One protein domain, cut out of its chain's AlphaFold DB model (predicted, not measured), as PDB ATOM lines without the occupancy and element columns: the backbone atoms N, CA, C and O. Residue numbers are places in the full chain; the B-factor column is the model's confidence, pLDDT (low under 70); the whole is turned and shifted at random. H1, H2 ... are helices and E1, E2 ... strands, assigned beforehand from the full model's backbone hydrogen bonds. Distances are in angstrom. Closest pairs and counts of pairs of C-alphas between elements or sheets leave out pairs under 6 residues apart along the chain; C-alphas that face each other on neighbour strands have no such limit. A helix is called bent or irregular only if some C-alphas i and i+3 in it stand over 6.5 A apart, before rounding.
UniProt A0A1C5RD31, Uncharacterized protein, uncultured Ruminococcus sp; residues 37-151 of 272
ATOM      1  N   ALA A  37     -26.469  23.891 -33.535       85.88
ATOM      2  CA  ALA A  37     -25.955  24.162 -32.192       85.88
ATOM      3  C   ALA A  37     -24.542  23.598 -31.959       85.88
ATOM      4  O   ALA A  37     -23.751  24.222 -31.266       85.88
ATOM      5  N   LEU A  38     -24.213  22.431 -32.529       88.12
ATOM      6  CA  LEU A  38     -22.857  21.888 -32.435       88.12
ATOM      7  C   LEU A  38     -21.903  22.644 -33.362       88.12
ATOM      8  O   LEU A  38     -20.784  22.930 -32.958       88.12
ATOM      9  N   ARG A  39     -22.350  23.023 -34.566       89.31
ATOM     10  CA  ARG A  39     -21.535  23.795 -35.516       89.31
ATOM     11  C   ARG A  39     -21.159  25.183 -35.004       89.31
ATOM     12  O   ARG A  39     -20.057  25.631 -35.290       89.31
ATOM     13  N   GLU A  40     -22.007  25.819 -34.197       88.88
ATOM     14  CA  GLU A  40     -21.673  27.073 -33.498       88.88
ATOM     15  C   GLU A  40     -20.577  26.908 -32.429       88.88
ATOM     16  O   GLU A  40     -19.930  27.884 -32.060       88.88
ATOM     17  N   LEU A  41     -20.353  25.687 -31.929       89.81
ATOM     18  CA  LEU A  41     -19.311  25.392 -30.939       89.81
ATOM     19  C   LEU A  41     -17.968  25.012 -31.575       89.81
ATOM     20  O   LEU A  41     -16.966  24.927 -30.862       89.81
ATOM     21  N   ILE A  42     -17.937  24.758 -32.886       93.31
ATOM     22  CA  ILE A  42     -16.717  24.363 -33.589       93.31
ATOM     23  C   ILE A  42     -15.790  25.571 -33.712       93.31
ATOM     24  O   ILE A  42     -16.145  26.596 -34.288       93.31
ATOM     25  N   VAL A  43     -14.562  25.414 -33.228       93.69
ATOM     26  CA  VAL A  43     -13.489  26.391 -33.383       93.69
ATOM     27  C   VAL A  43     -12.641  26.006 -34.593       93.69
ATOM     28  O   VAL A  43     -12.040  24.932 -34.629       93.69
ATOM     29  N   SER A  44     -12.594  26.882 -35.594       93.38
ATOM     30  CA  SER A  44     -11.763  26.713 -36.796       93.38
ATOM     31  C   SER A  44     -10.600  27.705 -36.878       93.38
ATOM     32  O   SER A  44      -9.828  27.643 -37.826       93.38
ATOM     33  N   ASP A  45     -10.485  28.633 -35.923       92.25
ATOM     34  CA  ASP A  45      -9.363  29.566 -35.785       92.25
ATOM     35  C   ASP A  45      -8.481  29.132 -34.604       92.25
ATOM     36  O   ASP A  45      -8.927  29.106 -33.453       92.25
ATOM     37  N   PHE A  46      -7.221  28.771 -34.865       93.69
ATOM     38  CA  PHE A  46      -6.338  28.262 -33.811       93.69
ATOM     39  C   PHE A  46      -5.828  29.346 -32.850       93.69
ATOM     40  O   PHE A  46      -5.492  29.030 -31.708       93.69
ATOM     41  N   LYS A  47      -5.825  30.624 -33.245       91.56
ATOM     42  CA  LYS A  47      -5.542  31.731 -32.319       91.56
ATOM     43  C   LYS A  47      -6.704  31.928 -31.356       91.56
ATOM     44  O   LYS A  47      -6.466  32.003 -30.153       91.56
ATOM     45  N   GLU A  48      -7.942  31.923 -31.854       91.69
ATOM     46  CA  GLU A  48      -9.137  31.963 -30.999       91.69
ATOM     47  C   GLU A  48      -9.139  30.781 -30.018       91.69
ATOM     48  O   GLU A  48      -9.434  30.942 -28.832       91.69
ATOM     49  N   LEU A  49      -8.752  29.591 -30.488       92.94
ATOM     50  CA  LEU A  49      -8.606  28.410 -29.639       92.94
ATOM     51  C   LEU A  49      -7.565  28.624 -28.529       92.94
ATOM     52  O   LEU A  49      -7.855  28.349 -27.363       92.94
ATOM     53  N   ALA A  50      -6.380  29.147 -28.864       91.00
ATOM     54  CA  ALA A  50      -5.337  29.460 -27.885       91.00
ATOM     55  C   ALA A  50      -5.817  30.486 -26.843       91.00
ATOM     56  O   ALA A  50      -5.595  30.304 -25.643       91.00
ATOM     57  N   GLU A  51      -6.508  31.539 -27.286       89.62
ATOM     58  CA  GLU A  51      -7.076  32.577 -26.420       89.62
ATOM     59  C   GLU A  51      -8.144  32.005 -25.480       89.62
ATOM     60  O   GLU A  51      -8.094  32.276 -24.277       89.62
ATOM     61  N   LYS A  52      -9.055  31.157 -25.981       89.50
ATOM     62  CA  LYS A  52     -10.058  30.454 -25.159       89.50
ATOM     63  C   LYS A  52      -9.403  29.570 -24.099       89.50
ATOM     64  O   LYS A  52      -9.783  29.647 -22.931       89.50
ATOM     65  N   ILE A  53      -8.391  28.788 -24.479       89.19
ATOM     66  CA  ILE A  53      -7.645  27.918 -23.557       89.19
ATOM     67  C   ILE A  53      -6.929  28.743 -22.483       89.19
ATOM     68  O   ILE A  53      -6.995  28.400 -21.306       89.19
ATOM     69  N   SER A  54      -6.273  29.841 -22.866       84.31
ATOM     70  CA  SER A  54      -5.541  30.707 -21.933       84.31
ATOM     71  C   SER A  54      -6.471  31.484 -20.991       84.31
ATOM     72  O   SER A  54      -6.168  31.651 -19.805       84.31
ATOM     73  N   ALA A  55      -7.623  31.942 -21.491       83.50
ATOM     74  CA  ALA A  55      -8.631  32.630 -20.691       83.50
ATOM     75  C   ALA A  55      -9.319  31.694 -19.686       83.50
ATOM     76  O   ALA A  55      -9.809  32.154 -18.646       83.50
ATOM     77  N   ASN A  56      -9.347  30.391 -19.975       79.00
ATOM     78  CA  ASN A  56      -9.968  29.409 -19.113       79.00
ATOM     79  C   ASN A  56      -9.128  29.155 -17.851       79.00
ATOM     80  O   ASN A  56      -8.043  28.579 -17.883       79.00
ATOM     81  N   LYS A  57      -9.651  29.597 -16.704       66.81
ATOM     82  CA  LYS A  57      -9.013  29.426 -15.387       66.81
ATOM     83  C   LYS A  57      -9.447  28.144 -14.678       66.81
ATOM     84  O   LYS A  57      -9.007  27.912 -13.551       66.81
ATOM     85  N   SER A  58     -10.329  27.360 -15.295       67.88
ATOM     86  CA  SER A  58     -10.855  26.137 -14.709       67.88
ATOM     87  C   SER A  58      -9.841  24.997 -14.785       67.88
ATOM     88  O   SER A  58      -9.095  24.818 -15.757       67.88
ATOM     89  N   ASN A  59      -9.821  24.211 -13.714       61.91
ATOM     90  CA  ASN A  59      -9.097  22.947 -13.661       61.91
ATOM     91  C   ASN A  59     -10.000  21.756 -14.001       61.91
ATOM     92  O   ASN A  59      -9.516  20.628 -13.983       61.91
ATOM     93  N   GLU A  60     -11.281  21.989 -14.299       69.25
ATOM     94  CA  GLU A  60     -12.189  20.923 -14.704       69.25
ATOM     95  C   GLU A  60     -11.856  20.450 -16.122       69.25
ATOM     96  O   GLU A  60     -11.617  21.239 -17.038       69.25
ATOM     97  N   GLU A  61     -11.811  19.132 -16.293       64.25
ATOM     98  CA  GLU A  61     -11.430  18.488 -17.550       64.25
ATOM     99  C   GLU A  61     -12.413  18.823 -18.681       64.25
ATOM    100  O   GLU A  61     -11.998  19.074 -19.812       64.25
ATOM    101  N   THR A  62     -13.704  18.923 -18.347       68.00
ATOM    102  CA  THR A  62     -14.796  19.268 -19.267       68.00
ATOM    103  C   THR A  62     -14.672  20.668 -19.846       68.00
ATOM    104  O   THR A  62     -15.018  20.882 -21.004       68.00
ATOM    105  N   ASP A  63     -14.122  21.609 -19.080       70.31
ATOM    106  CA  ASP A  63     -13.956  22.996 -19.514       70.31
ATOM    107  C   ASP A  63     -12.825  23.144 -20.546       70.31
ATOM    108  O   ASP A  63     -12.685  24.185 -21.186       70.31
ATOM    109  N   ARG A  64     -12.015  22.098 -20.740       80.88
ATOM    110  CA  ARG A  64     -10.905  22.071 -21.701       80.88
ATOM    111  C   ARG A  64     -11.241  21.301 -22.974       80.88
ATOM    112  O   ARG A  64     -10.330  21.032 -23.755       80.88
ATOM    113  N   LEU A  65     -12.507  20.939 -23.171       92.44
ATOM    114  CA  LEU A  65     -12.980  20.220 -24.348       92.44
ATOM    115  C   LEU A  65     -13.413  21.190 -25.443       92.44
ATOM    116  O   LEU A  65     -14.220  22.090 -25.216       92.44
ATOM    117  N   TYR A  66     -12.908  20.960 -26.649       93.75
ATOM    118  CA  TYR A  66     -13.198  21.784 -27.814       93.75
ATOM    119  C   TYR A  66     -13.537  20.896 -29.006       93.75
ATOM    120  O   TYR A  66     -12.878  19.881 -29.246       93.75
ATOM    121  N   PHE A  67     -14.540  21.312 -29.777       94.75
ATOM    122  CA  PHE A  67     -14.703  20.841 -31.146       94.75
ATOM    123  C   PHE A  67     -13.813  21.698 -32.040       94.75
ATOM    124  O   PHE A  67     -13.979  22.913 -32.090       94.75
ATOM    125  N   VAL A  68     -12.858  21.077 -32.724       95.69
ATOM    126  CA  VAL A  68     -11.860  21.764 -33.544       95.69
ATOM    127  C   VAL A  68     -11.975  21.287 -34.980       95.69
ATOM    128  O   VAL A  68     -11.927  20.086 -35.248       95.69
ATOM    129  N   HIS A  69     -12.106  22.224 -35.913       95.12
ATOM    130  CA  HIS A  69     -12.132  21.926 -37.341       95.12
ATOM    131  C   HIS A  69     -10.841  22.408 -38.017       95.12
ATOM    132  O   HIS A  69     -10.645  23.618 -38.147       95.12
ATOM    133  N   PRO A  70      -9.955  21.494 -38.455       94.38
ATOM    134  CA  PRO A  70      -8.821  21.848 -39.293       94.38
ATOM    135  C   PRO A  70      -9.235  22.023 -40.758       94.38
ATOM    136  O   PRO A  70     -10.052  21.264 -41.278       94.38
ATOM    137  N   LYS A  71      -8.574  22.958 -41.446       92.56
ATOM    138  CA  LYS A  71      -8.632  23.108 -42.909       92.56
ATOM    139  C   LYS A  71      -7.955  21.934 -43.611       92.56
ATOM    140  O   LYS A  71      -8.473  21.433 -44.601       92.56
ATOM    141  N   GLU A  72      -6.796  21.496 -43.117       92.19
ATOM    142  CA  GLU A  72      -6.124  20.295 -43.623       92.19
ATOM    143  C   GLU A  72      -5.241  19.621 -42.563       92.19
ATOM    144  O   GLU A  72      -4.831  20.231 -41.576       92.19
ATOM    145  N   CYS A  73      -4.917  18.347 -42.791       94.38
ATOM    146  CA  CYS A  73      -3.839  17.643 -42.102       94.38
ATOM    147  C   CYS A  73      -2.604  17.636 -43.006       94.38
ATOM    148  O   CYS A  73      -2.687  17.208 -44.160       94.38
ATOM    149  N   VAL A  74      -1.466  18.106 -42.494       94.06
ATOM    150  CA  VAL A  74      -0.209  18.203 -43.254       94.06
ATOM    151  C   VAL A  74       0.772  17.084 -42.925       94.06
ATOM    152  O   VAL A  74       1.574  16.707 -43.780       94.06
ATOM    153  N   ALA A  75       0.694  16.509 -41.723       94.50
ATOM    154  CA  ALA A  75       1.497  15.352 -41.343       94.50
ATOM    155  C   ALA A  75       0.738  14.440 -40.372       94.50
ATOM    156  O   ALA A  75      -0.037  14.903 -39.543       94.50
ATOM    157  N   SER A  76       0.995  13.135 -40.460       95.19
ATOM    158  CA  SER A  76       0.507  12.129 -39.516       95.19
ATOM    159  C   SER A  76       1.536  11.014 -39.404       95.19
ATOM    160  O   SER A  76       1.834  10.359 -40.404       95.19
ATOM    161  N   TYR A  77       2.077  10.792 -38.211       95.06
ATOM    162  CA  TYR A  77       3.108   9.780 -37.982       95.06
ATOM    163  C   TYR A  77       3.164   9.342 -36.517       95.06
ATOM    164  O   TYR A  77       2.755  10.075 -35.617       95.06
ATOM    165  N   PHE A  78       3.713   8.149 -36.298       93.81
ATOM    166  CA  PHE A  78       4.028   7.642 -34.969       93.81
ATOM    167  C   PHE A  78       5.501   7.905 -34.650       93.81
ATOM    168  O   PHE A  78       6.395   7.387 -35.331       93.81
ATOM    169  N   ASP A  79       5.769   8.692 -33.613       93.31
ATOM    170  CA  ASP A  79       7.116   8.902 -33.098       93.31
ATOM    171  C   ASP A  79       7.502   7.765 -32.144       93.31
ATOM    172  O   ASP A  79       6.950   7.599 -31.056       93.31
ATOM    173  N   LYS A  80       8.500   6.977 -32.556       91.31
ATOM    174  CA  LYS A  80       9.004   5.826 -31.798       91.31
ATOM    175  C   LYS A  80       9.792   6.218 -30.548       91.31
ATOM    176  O   LYS A  80       9.891   5.396 -29.639       91.31
ATOM    177  N   HIS A  81      10.367   7.419 -30.508       92.44
ATOM    178  CA  HIS A  81      11.171   7.883 -29.378       92.44
ATOM    179  C   HIS A  81      10.279   8.346 -28.229       92.44
ATOM    180  O   HIS A  81      10.473   7.928 -27.090       92.44
ATOM    181  N   THR A  82       9.275   9.165 -28.540       90.94
ATOM    182  CA  THR A  82       8.313   9.672 -27.549       90.94
ATOM    183  C   THR A  82       7.130   8.726 -27.325       90.94
ATOM    184  O   THR A  82       6.399   8.885 -26.346       90.94
ATOM    185  N   GLN A  83       6.974   7.709 -28.185       94.12
ATOM    186  CA  GLN A  83       5.832   6.790 -28.224       94.12
ATOM    187  C   GLN A  83       4.507   7.541 -28.369       94.12
ATOM    188  O   GLN A  83       3.570   7.329 -27.599       94.12
ATOM    189  N   GLN A  84       4.435   8.458 -29.332       94.06
ATOM    190  CA  GLN A  84       3.259   9.293 -29.559       94.06
ATOM    191  C   GLN A  84       2.774   9.175 -30.998       94.06
ATOM    192  O   GLN A  84       3.570   9.223 -31.934       94.06
ATOM    193  N   GLN A  85       1.458   9.082 -31.170       94.88
ATOM    194  CA  GLN A  85       0.826   9.370 -32.448       94.88
ATOM    195  C   GLN A  85       0.647  10.881 -32.570       94.88
ATOM    196  O   GLN A  85       0.071  11.504 -31.677       94.88
ATOM    197  N   ILE A  86       1.146  11.458 -33.662       94.69
ATOM    198  CA  ILE A  86       1.168  12.903 -33.891       94.69
ATOM    199  C   ILE A  86       0.473  13.212 -35.215       94.69
ATOM    200  O   ILE A  86       0.806  12.626 -36.249       94.69
ATOM    201  N   PHE A  87      -0.456  14.167 -35.190       93.88
ATOM    202  CA  PHE A  87      -0.936  14.876 -36.371       93.88
ATOM    203  C   PHE A  87      -0.449  16.316 -36.337       93.88
ATOM    204  O   PHE A  87      -0.436  16.941 -35.278       93.88
ATOM    205  N   ILE A  88      -0.117  16.857 -37.500       94.69
ATOM    206  CA  ILE A  88       0.070  18.291 -37.686       94.69
ATOM    207  C   ILE A  88      -1.071  18.768 -38.570       94.69
ATOM    208  O   ILE A  88      -1.241  18.276 -39.691       94.69
ATOM    209  N   ILE A  89      -1.874  19.688 -38.047       94.88
ATOM    210  CA  ILE A  89      -3.065  20.215 -38.713       94.88
ATOM    211  C   ILE A  89      -2.931  21.718 -38.936       94.88
ATOM    212  O   ILE A  89      -2.267  22.400 -38.155       94.88
ATOM    213  N   LYS A  90      -3.567  22.211 -40.000       93.62
ATOM    214  CA  LYS A  90      -3.627  23.626 -40.375       93.62
ATOM    215  C   LYS A  90      -5.034  24.177 -40.251       93.62
ATOM    216  O   LYS A  90      -5.998  23.467 -40.542       93.62
ATOM    217  N   ASP A  91      -5.144  25.444 -39.878       92.25
ATOM    218  CA  ASP A  91      -6.401  26.187 -39.933       92.25
ATOM    219  C   ASP A  91      -6.549  27.031 -41.209       92.25
ATOM    220  O   ASP A  91      -5.728  26.969 -42.126       92.25
ATOM    221  N   GLY A  92      -7.625  27.825 -41.272       87.62
ATOM    222  CA  GLY A  92      -7.923  28.752 -42.369       87.62
ATOM    223  C   GLY A  92      -6.795  29.729 -42.721       87.62
ATOM    224  O   GLY A  92      -6.657  30.090 -43.891       87.62
ATOM    225  N   CYS A  93      -5.986  30.106 -41.727       86.62
ATOM    226  CA  CYS A  93      -4.903  31.087 -41.814       86.62
ATOM    227  C   CYS A  93      -3.518  30.425 -41.938       86.62
ATOM    228  O   CYS A  93      -2.506  31.069 -41.680       86.62
ATOM    229  N   ASP A  94      -3.475  29.137 -42.296       89.12
ATOM    230  CA  ASP A  94      -2.262  28.325 -42.461       89.12
ATOM    231  C   ASP A  94      -1.407  28.170 -41.184       89.12
ATOM    232  O   ASP A  94      -0.264  27.705 -41.246       89.12
ATOM    233  N   ARG A  95      -1.989  28.463 -40.012       90.50
ATOM    234  CA  ARG A  95      -1.374  28.234 -38.699       90.50
ATOM    235  C   ARG A  95      -1.356  26.745 -38.375       90.50
ATOM    236  O   ARG A  95      -2.364  26.065 -38.568       90.50
ATOM    237  N   GLN A  96      -0.235  26.241 -37.863       94.19
ATOM    238  CA  GLN A  96      -0.029  24.819 -37.579       94.19
ATOM    239  C   GLN A  96      -0.065  24.503 -36.083       94.19
ATOM    240  O   GLN A  96       0.630  25.140 -35.298       94.19
ATOM    241  N   ILE A  97      -0.795  23.454 -35.698       94.88
ATOM    242  CA  ILE A  97      -0.761  22.895 -34.335       94.88
ATOM    243  C   ILE A  97      -0.567  21.385 -34.361       94.88
ATOM    244  O   ILE A  97      -0.881  20.714 -35.350       94.88
ATOM    245  N   SER A  98      -0.074  20.848 -33.247       94.31
ATOM    246  CA  SER A  98       0.059  19.410 -33.043       94.31
ATOM    247  C   SER A  98      -1.153  18.825 -32.327       94.31
ATOM    248  O   SER A  98      -1.609  19.344 -31.310       94.31
ATOM    249  N   VAL A  99      -1.623  17.687 -32.820       95.50
ATOM    250  CA  VAL A  99      -2.556  16.805 -32.121       95.50
ATOM    251  C   VAL A  99      -1.774  15.569 -31.705       95.50
ATOM    252  O   VAL A  99      -1.214  14.892 -32.567       95.50
ATOM    253  N   THR A 100      -1.689  15.278 -30.410       94.81
ATOM    254  CA  THR A 100      -0.805  14.233 -29.886       94.81
ATOM    255  C   THR A 100      -1.548  13.270 -28.971       94.81
ATOM    256  O   THR A 100      -2.358  13.659 -28.135       94.81
ATOM    257  N   ALA A 101      -1.267  11.977 -29.124       94.44
ATOM    258  CA  ALA A 101      -1.773  10.931 -28.244       94.44
ATOM    259  C   ALA A 101      -0.638   9.971 -27.879       94.44
ATOM    260  O   ALA A 101      -0.031   9.341 -28.747       94.44
ATOM    261  N   LYS A 102      -0.338   9.854 -26.583       93.50
ATOM    262  CA  LYS A 102       0.714   8.961 -26.087       93.50
ATOM    263  C   LYS A 102       0.239   7.514 -26.086       93.50
ATOM    264  O   LYS A 102      -0.828   7.211 -25.558       93.50
ATOM    265  N   TYR A 103       1.055   6.622 -26.626       91.88
ATOM    266  CA  TYR A 103       0.811   5.192 -26.596       91.88
ATOM    267  C   TYR A 103       1.003   4.621 -25.191       91.88
ATOM    268  O   TYR A 103       1.994   4.872 -24.506       91.88
ATOM    269  N   THR A 104       0.049   3.793 -24.797       90.38
ATOM    270  CA  THR A 104       0.067   2.935 -23.620       90.38
ATOM    271  C   THR A 104      -0.536   1.588 -24.015       90.38
ATOM    272  O   THR A 104      -1.224   1.469 -25.030       90.38
ATOM    273  N   ALA A 105      -0.301   0.544 -23.218       87.88
ATOM    274  CA  ALA A 105      -0.914  -0.758 -23.488       87.88
ATOM    275  C   ALA A 105      -2.455  -0.689 -23.477       87.88
ATOM    276  O   ALA A 105      -3.104  -1.401 -24.238       87.88
ATOM    277  N   GLU A 106      -3.021   0.195 -22.652       88.44
ATOM    278  CA  GLU A 106      -4.462   0.354 -22.443       88.44
ATOM    279  C   GLU A 106      -5.161   1.068 -23.609       88.44
ATOM    280  O   GLU A 106      -6.306   0.756 -23.915       88.44
ATOM    281  N   ASN A 107      -4.473   1.974 -24.312       89.31
ATOM    282  CA  ASN A 107      -5.051   2.753 -25.416       89.31
ATOM    283  C   ASN A 107      -4.559   2.322 -26.810       89.31
ATOM    284  O   ASN A 107      -4.689   3.071 -27.779       89.31
ATOM    285  N   ARG A 108      -4.018   1.105 -26.946       90.25
ATOM    286  CA  ARG A 108      -3.501   0.581 -28.221       90.25
ATOM    287  C   ARG A 108      -4.524   0.643 -29.363       90.25
ATOM    288  O   ARG A 108      -4.167   1.013 -30.479       90.25
ATOM    289  N   GLU A 109      -5.777   0.276 -29.098       91.81
ATOM    290  CA  GLU A 109      -6.851   0.313 -30.103       91.81
ATOM    291  C   GLU A 109      -7.177   1.747 -30.535       91.81
ATOM    292  O   GLU A 109      -7.360   2.021 -31.724       91.81
ATOM    293  N   PHE A 110      -7.169   2.678 -29.579       91.00
ATOM    294  CA  PHE A 110      -7.354   4.099 -29.845       91.00
ATOM    295  C   PHE A 110      -6.230   4.651 -30.733       91.00
ATOM    296  O   PHE A 110      -6.510   5.263 -31.761       91.00
ATOM    297  N   ILE A 111      -4.966   4.350 -30.420       93.06
ATOM    298  CA  ILE A 111      -3.815   4.768 -31.239       93.06
ATOM    299  C   ILE A 111      -3.894   4.196 -32.661       93.06
ATOM    300  O   ILE A 111      -3.708   4.934 -33.624       93.06
ATOM    301  N   SER A 112      -4.241   2.916 -32.822       92.38
ATOM    302  CA  SER A 112      -4.395   2.307 -34.155       92.38
ATOM    303  C   SER A 112      -5.527   2.953 -34.972       92.38
ATOM    304  O   SER A 112      -5.421   3.132 -36.192       92.38
ATOM    305  N   THR A 113      -6.601   3.362 -34.293       93.00
ATOM    306  CA  THR A 113      -7.702   4.117 -34.901       93.00
ATOM    307  C   THR A 113      -7.221   5.494 -35.358       93.00
ATOM    308  O   THR A 113      -7.459   5.877 -36.506       93.00
ATOM    309  N   LEU A 114      -6.472   6.204 -34.511       93.25
ATOM    310  CA  LEU A 114      -5.871   7.494 -34.845       93.25
ATOM    311  C   LEU A 114      -4.895   7.399 -36.027       93.25
ATOM    312  O   LEU A 114      -4.973   8.225 -36.930       93.25
ATOM    313  N   GLU A 115      -4.033   6.383 -36.087       93.25
ATOM    314  CA  GLU A 115      -3.144   6.146 -37.237       93.25
ATOM    315  C   GLU A 115      -3.936   6.007 -38.546       93.25
ATOM    316  O   GLU A 115      -3.596   6.610 -39.570       93.25
ATOM    317  N   THR A 116      -5.030   5.242 -38.503       94.12
ATOM    318  CA  THR A 116      -5.908   5.037 -39.660       94.12
ATOM    319  C   THR A 116      -6.576   6.340 -40.091       94.12
ATOM    320  O   THR A 116      -6.614   6.652 -41.284       94.12
ATOM    321  N   ILE A 117      -7.097   7.108 -39.132       93.50
ATOM    322  CA  ILE A 117      -7.754   8.395 -39.384       93.50
ATOM    323  C   ILE A 117      -6.750   9.403 -39.940       93.50
ATOM    324  O   ILE A 117      -7.010   9.977 -40.993       93.50
ATOM    325  N   GLY A 118      -5.580   9.560 -39.323       92.12
ATOM    326  CA  GLY A 118      -4.536  10.461 -39.809       92.12
ATOM    327  C   GLY A 118      -4.074  10.110 -41.224       92.12
ATOM    328  O   GLY A 118      -3.941  10.991 -42.074       92.12
ATOM    329  N   GLY A 119      -3.943   8.815 -41.534       92.94
ATOM    330  CA  GLY A 119      -3.666   8.346 -42.893       92.94
ATOM    331  C   GLY A 119      -4.761   8.699 -43.908       92.94
ATOM    332  O   GLY A 119      -4.446   8.976 -45.068       92.94
ATOM    333  N   LYS A 120      -6.037   8.717 -43.497       93.88
ATOM    334  CA  LYS A 120      -7.154   9.185 -44.339       93.88
ATOM    335  C   LYS A 120      -7.148  10.701 -44.491       93.88
ATOM    336  O   LYS A 120      -7.245  11.170 -45.619       93.88
ATOM    337  N   MET A 121      -6.957  11.455 -43.406       93.94
ATOM    338  CA  MET A 121      -6.886  12.921 -43.436       93.94
ATOM    339  C   MET A 121      -5.787  13.425 -44.386       93.94
ATOM    340  O   MET A 121      -6.001  14.400 -45.098       93.94
ATOM    341  N   LEU A 122      -4.641  12.733 -44.457       92.62
ATOM    342  CA  LEU A 122      -3.563  13.060 -45.403       92.62
ATOM    343  C   LEU A 122      -3.931  12.801 -46.872       92.62
ATOM    344  O   LEU A 122      -3.492  13.534 -47.760       92.62
ATOM    345  N   LYS A 123      -4.689  11.733 -47.149       92.06
ATOM    346  CA  LYS A 123      -5.072  11.335 -48.515       92.06
ATOM    347  C   LYS A 123      -6.272  12.126 -49.031       92.06
ATOM    348  O   LYS A 123      -6.325  12.471 -50.207       92.06
ATOM    349  N   GLU A 124      -7.235  12.397 -48.160       90.81
ATOM    350  CA  GLU A 124      -8.540  12.974 -48.480       90.81
ATOM    351  C   GLU A 124      -8.600  14.450 -48.067       90.81
ATOM    352  O   GLU A 124      -9.403  14.838 -47.222       90.81
ATOM    353  N   LYS A 125      -7.764  15.296 -48.684       81.75
ATOM    354  CA  LYS A 125      -7.624  16.720 -48.316       81.75
ATOM    355  C   LYS A 125      -8.908  17.555 -48.386       81.75
ATOM    356  O   LYS A 125      -8.978  18.611 -47.777       81.75
ATOM    357  N   HIS A 126      -9.897  17.120 -49.163       80.44
ATOM    358  CA  HIS A 126     -11.167  17.834 -49.336       80.44
ATOM    359  C   HIS A 126     -12.251  17.394 -48.349       80.44
ATOM    360  O   HIS A 126     -13.352  17.940 -48.375       80.44
ATOM    361  N   LYS A 127     -11.984  16.368 -47.536       88.75
ATOM    362  CA  LYS A 127     -12.961  15.853 -46.586       88.75
ATOM    363  C   LYS A 127     -12.884  16.638 -45.284       88.75
ATOM    364  O   LYS A 127     -11.800  16.890 -44.766       88.75
ATOM    365  N   ASN A 128     -14.051  16.985 -44.752       90.12
ATOM    366  CA  ASN A 128     -14.154  17.699 -43.491       90.12
ATOM    367  C   ASN A 128     -13.987  16.730 -42.325       90.12
ATOM    368  O   ASN A 128     -14.604  15.666 -42.288       90.12
ATOM    369  N   TYR A 129     -13.165  17.140 -41.367       94.25
ATOM    370  CA  TYR A 129     -13.005  16.457 -40.096       94.25
ATOM    371  C   TYR A 129     -13.271  17.445 -38.967       94.25
ATOM    372  O   TYR A 129     -12.923  18.623 -39.068       94.25
ATOM    373  N   VAL A 130     -13.879  16.962 -37.892       95.12
ATOM    374  CA  VAL A 130     -14.065  17.706 -36.645       95.12
ATOM    375  C   VAL A 130     -13.522  16.845 -35.518       95.12
ATOM    376  O   VAL A 130     -13.940  15.701 -35.350       95.12
ATOM    377  N   LEU A 131     -12.569  17.379 -34.765       95.56
ATOM    378  CA  LEU A 131     -11.964  16.707 -33.626       95.56
ATOM    379  C   LEU A 131     -12.657  17.177 -32.353       95.56
ATOM    380  O   LEU A 131     -12.696  18.374 -32.093       95.56
ATOM    381  N   LEU A 132     -13.151  16.250 -31.540       95.19
ATOM    382  CA  LEU A 132     -13.359  16.517 -30.123       95.19
ATOM    383  C   LEU A 132     -12.023  16.282 -29.426       95.19
ATOM    384  O   LEU A 132     -11.486  15.172 -29.471       95.19
ATOM    385  N   ALA A 133     -11.470  17.320 -28.812       95.25
ATOM    386  CA  ALA A 133     -10.147  17.253 -28.217       95.25
ATOM    387  C   ALA A 133     -10.050  18.071 -26.934       95.25
ATOM    388  O   ALA A 133     -10.740  19.078 -26.761       95.25
ATOM    389  N   GLN A 134      -9.140  17.655 -26.061       93.75
ATOM    390  CA  GLN A 134      -8.702  18.471 -24.945       93.75
ATOM    391  C   GLN A 134      -7.591  19.417 -25.413       93.75
ATOM    392  O   GLN A 134      -6.563  18.965 -25.917       93.75
ATOM    393  N   GLY A 135      -7.792  20.722 -25.250       92.12
ATOM    394  CA  GLY A 135      -6.820  21.738 -25.652       92.12
ATOM    395  C   GLY A 135      -5.937  22.206 -24.500       92.12
ATOM    396  O   GLY A 135      -6.432  22.474 -23.403       92.12
ATOM    397  N   TYR A 136      -4.635  22.336 -24.750       89.62
ATOM    398  CA  TYR A 136      -3.681  22.864 -23.778       89.62
ATOM    399  C   TYR A 136      -2.504  23.573 -24.460       89.62
ATOM    400  O   TYR A 136      -2.206  23.353 -25.633       89.62
ATOM    401  N   ILE A 137      -1.831  24.448 -23.712       87.06
ATOM    402  CA  ILE A 137      -0.583  25.080 -24.145       87.06
ATOM    403  C   ILE A 137       0.552  24.415 -23.380       87.06
ATOM    404  O   ILE A 137       0.592  24.483 -22.152       87.06
ATOM    405  N   ASP A 138       1.456  23.778 -24.113       80.56
ATOM    406  CA  ASP A 138       2.613  23.078 -23.567       80.56
ATOM    407  C   ASP A 138       3.890  23.675 -24.151       80.56
ATOM    408  O   ASP A 138       4.016  23.782 -25.369       80.56
ATOM    409  N   HIS A 139       4.804  24.129 -23.289       74.69
ATOM    410  CA  HIS A 139       6.063  24.780 -23.683       74.69
ATOM    411  C   HIS A 139       5.889  25.852 -24.782       74.69
ATOM    412  O   HIS A 139       6.633  25.902 -25.761       74.69
ATOM    413  N   GLY A 140       4.849  26.685 -24.654       78.62
ATOM    414  CA  GLY A 140       4.551  27.735 -25.630       78.62
ATOM    415  C   GLY A 140       4.068  27.210 -26.984       78.62
ATOM    416  O   GLY A 140       4.218  27.895 -27.986       78.62
ATOM    417  N   ARG A 141       3.510  25.998 -27.057       86.38
ATOM    418  CA  ARG A 141       2.866  25.451 -28.259       86.38
ATOM    419  C   ARG A 141       1.434  25.052 -27.946       86.38
ATOM    420  O   ARG A 141       1.181  24.349 -26.968       86.38
ATOM    421  N   LEU A 142       0.496  25.469 -28.793       91.75
ATOM    422  CA  LEU A 142      -0.872  24.968 -28.726       91.75
ATOM    423  C   LEU A 142      -0.889  23.500 -29.174       91.75
ATOM    424  O   LEU A 142      -0.488  23.182 -30.294       91.75
ATOM    425  N   THR A 143      -1.345  22.616 -28.289       93.31
ATOM    426  CA  THR A 143      -1.436  21.175 -28.532       93.31
ATOM    427  C   THR A 143      -2.818  20.657 -28.162       93.31
ATOM    428  O   THR A 143      -3.455  21.141 -27.225       93.31
ATOM    429  N   LEU A 144      -3.285  19.660 -28.911       95.69
ATOM    430  CA  LEU A 144      -4.556  18.988 -28.674       95.69
ATOM    431  C   LEU A 144      -4.331  17.517 -28.331       95.69
ATOM    432  O   LEU A 144      -3.614  16.821 -29.045       95.69
ATOM    433  N   PHE A 145      -5.014  17.023 -27.304       94.31
ATOM    434  CA  PHE A 145      -5.185  15.592 -27.085       94.31
ATOM    435  C   PHE A 145      -6.520  15.153 -27.706       94.31
ATOM    436  O   PHE A 145      -7.572  15.621 -27.262       94.31
ATOM    437  N   PRO A 146      -6.519  14.302 -28.746       94.94
ATOM    438  CA  PRO A 146      -7.751  13.885 -29.398       94.94
ATOM    439  C   PRO A 146      -8.542  12.943 -28.486       94.94
ATOM    440  O   PRO A 146      -7.969  12.073 -27.835       94.94
ATOM    441  N   ILE A 147      -9.864  13.088 -28.484       92.94
ATOM    442  CA  ILE A 147     -10.804  12.170 -27.827       92.94
ATOM    443  C   ILE A 147     -11.576  11.405 -28.896       92.94
ATOM    444  O   ILE A 147     -11.634  10.179 -28.865       92.94
ATOM    445  N   GLU A 148     -12.118  12.123 -29.881       92.12
ATOM    446  CA  GLU A 148     -12.848  11.531 -30.998       92.12
ATOM    447  C   GLU A 148     -12.686  12.380 -32.266       92.12
ATOM    448  O   GLU A 148     -12.440  13.586 -32.193       92.12
ATOM    449  N   VAL A 149     -12.803  11.754 -33.437       93.12
ATOM    450  CA  VAL A 149     -12.736  12.440 -34.733       93.12
ATOM    451  C   VAL A 149     -13.950  12.055 -35.562       93.12
ATOM    452  O   VAL A 149     -14.183  10.875 -35.826       93.12
ATOM    453  N   TYR A 150     -14.694  13.060 -36.007       93.44
ATOM    454  CA  TYR A 150     -15.893  12.905 -36.817       93.44
ATOM    455  C   TYR A 150     -15.620  13.345 -38.249       93.44
ATOM    456  O   TYR A 150     -15.033  14.400 -38.478       93.44
ATOM    457  N   ASP A 151     -16.078  12.554 -39.214       92.12
ATOM    458  CA  ASP A 151     -15.870  12.779 -40.648       92.12
ATOM    459  C   ASP A 151     -17.182  13.075 -41.408       92.12
ATOM    460  O   ASP A 151     -17.220  13.051 -42.639       92.12
TER     461      ASP A 151
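AT A GLANCE: This is residues 37 to 151 of the 272 residues of an uncharacterized protein of uncultured Ruminococcus sp (UniProt A0A1C5RD31). One strongly twisted, curled sheet of six strands has two helices on the same face, H1 over E5 and H2 on the E2 and E3 end, apart from each other. Within the sheet, E5 and E6 form a long bent hairpin. The printed part has 115 residues with two named helices and six named strands, in the order H1 E1 E2 E3 E4 H2 E5 E6; the mixed sheet runs E1 E5 E6 E4 E3 E2. The class is mixed, helices and strands, in two layers, and the whole is compact, with a radius of gyration of the C-alphas of 13.6 A and spans of 34 by 32 by 27 A.

HOW THE PARTS SIT: H1, residues 46 to 55, is on the sheet over E5, residues 130 to 138, at a height of 8.3 A; their closest C-alphas, of Ile 53 and Tyr 136, are 6.4 A apart. E1, residues 65 to 68, is an edge strand antiparallel to E5, with N 68 and O 131 at 2.8 A. E2, residues 72 to 79, E3, residues 84 to 90, and E4, residues 96 to 102, form a meander, each the antiparallel neighbour of the one before, with N 77 and O 86 at 3.0 A and N 87 and O 99 at 2.8 A. H2, residues 108 to 123, touches E2; the closest C-alphas, of Ser 76 and Gly 118, are 5.3 A apart. E5 forms a hairpin with E6, residues 141 to 150, with N 134 and O 145 at 2.8 A. E6 is parallel to E4, with N 144 and O 98 at 2.9 A. In H1 and H2 every O i to N i+4 pair is within hydrogen-bond range.

IN THESE COORDINATES: H1 begins at C-alpha 46 (-6.338, 28.262, -33.811) and is 14.0 A long. H2 is 23.0 A long, E5 21.9 A and E6 24.1 A, ending at C-alpha 150 (-15.893, 12.905, -36.817).

THE WHOLE: The printed part has no cut and no long link. Residues 57 to 62 are under 70 in pLDDT.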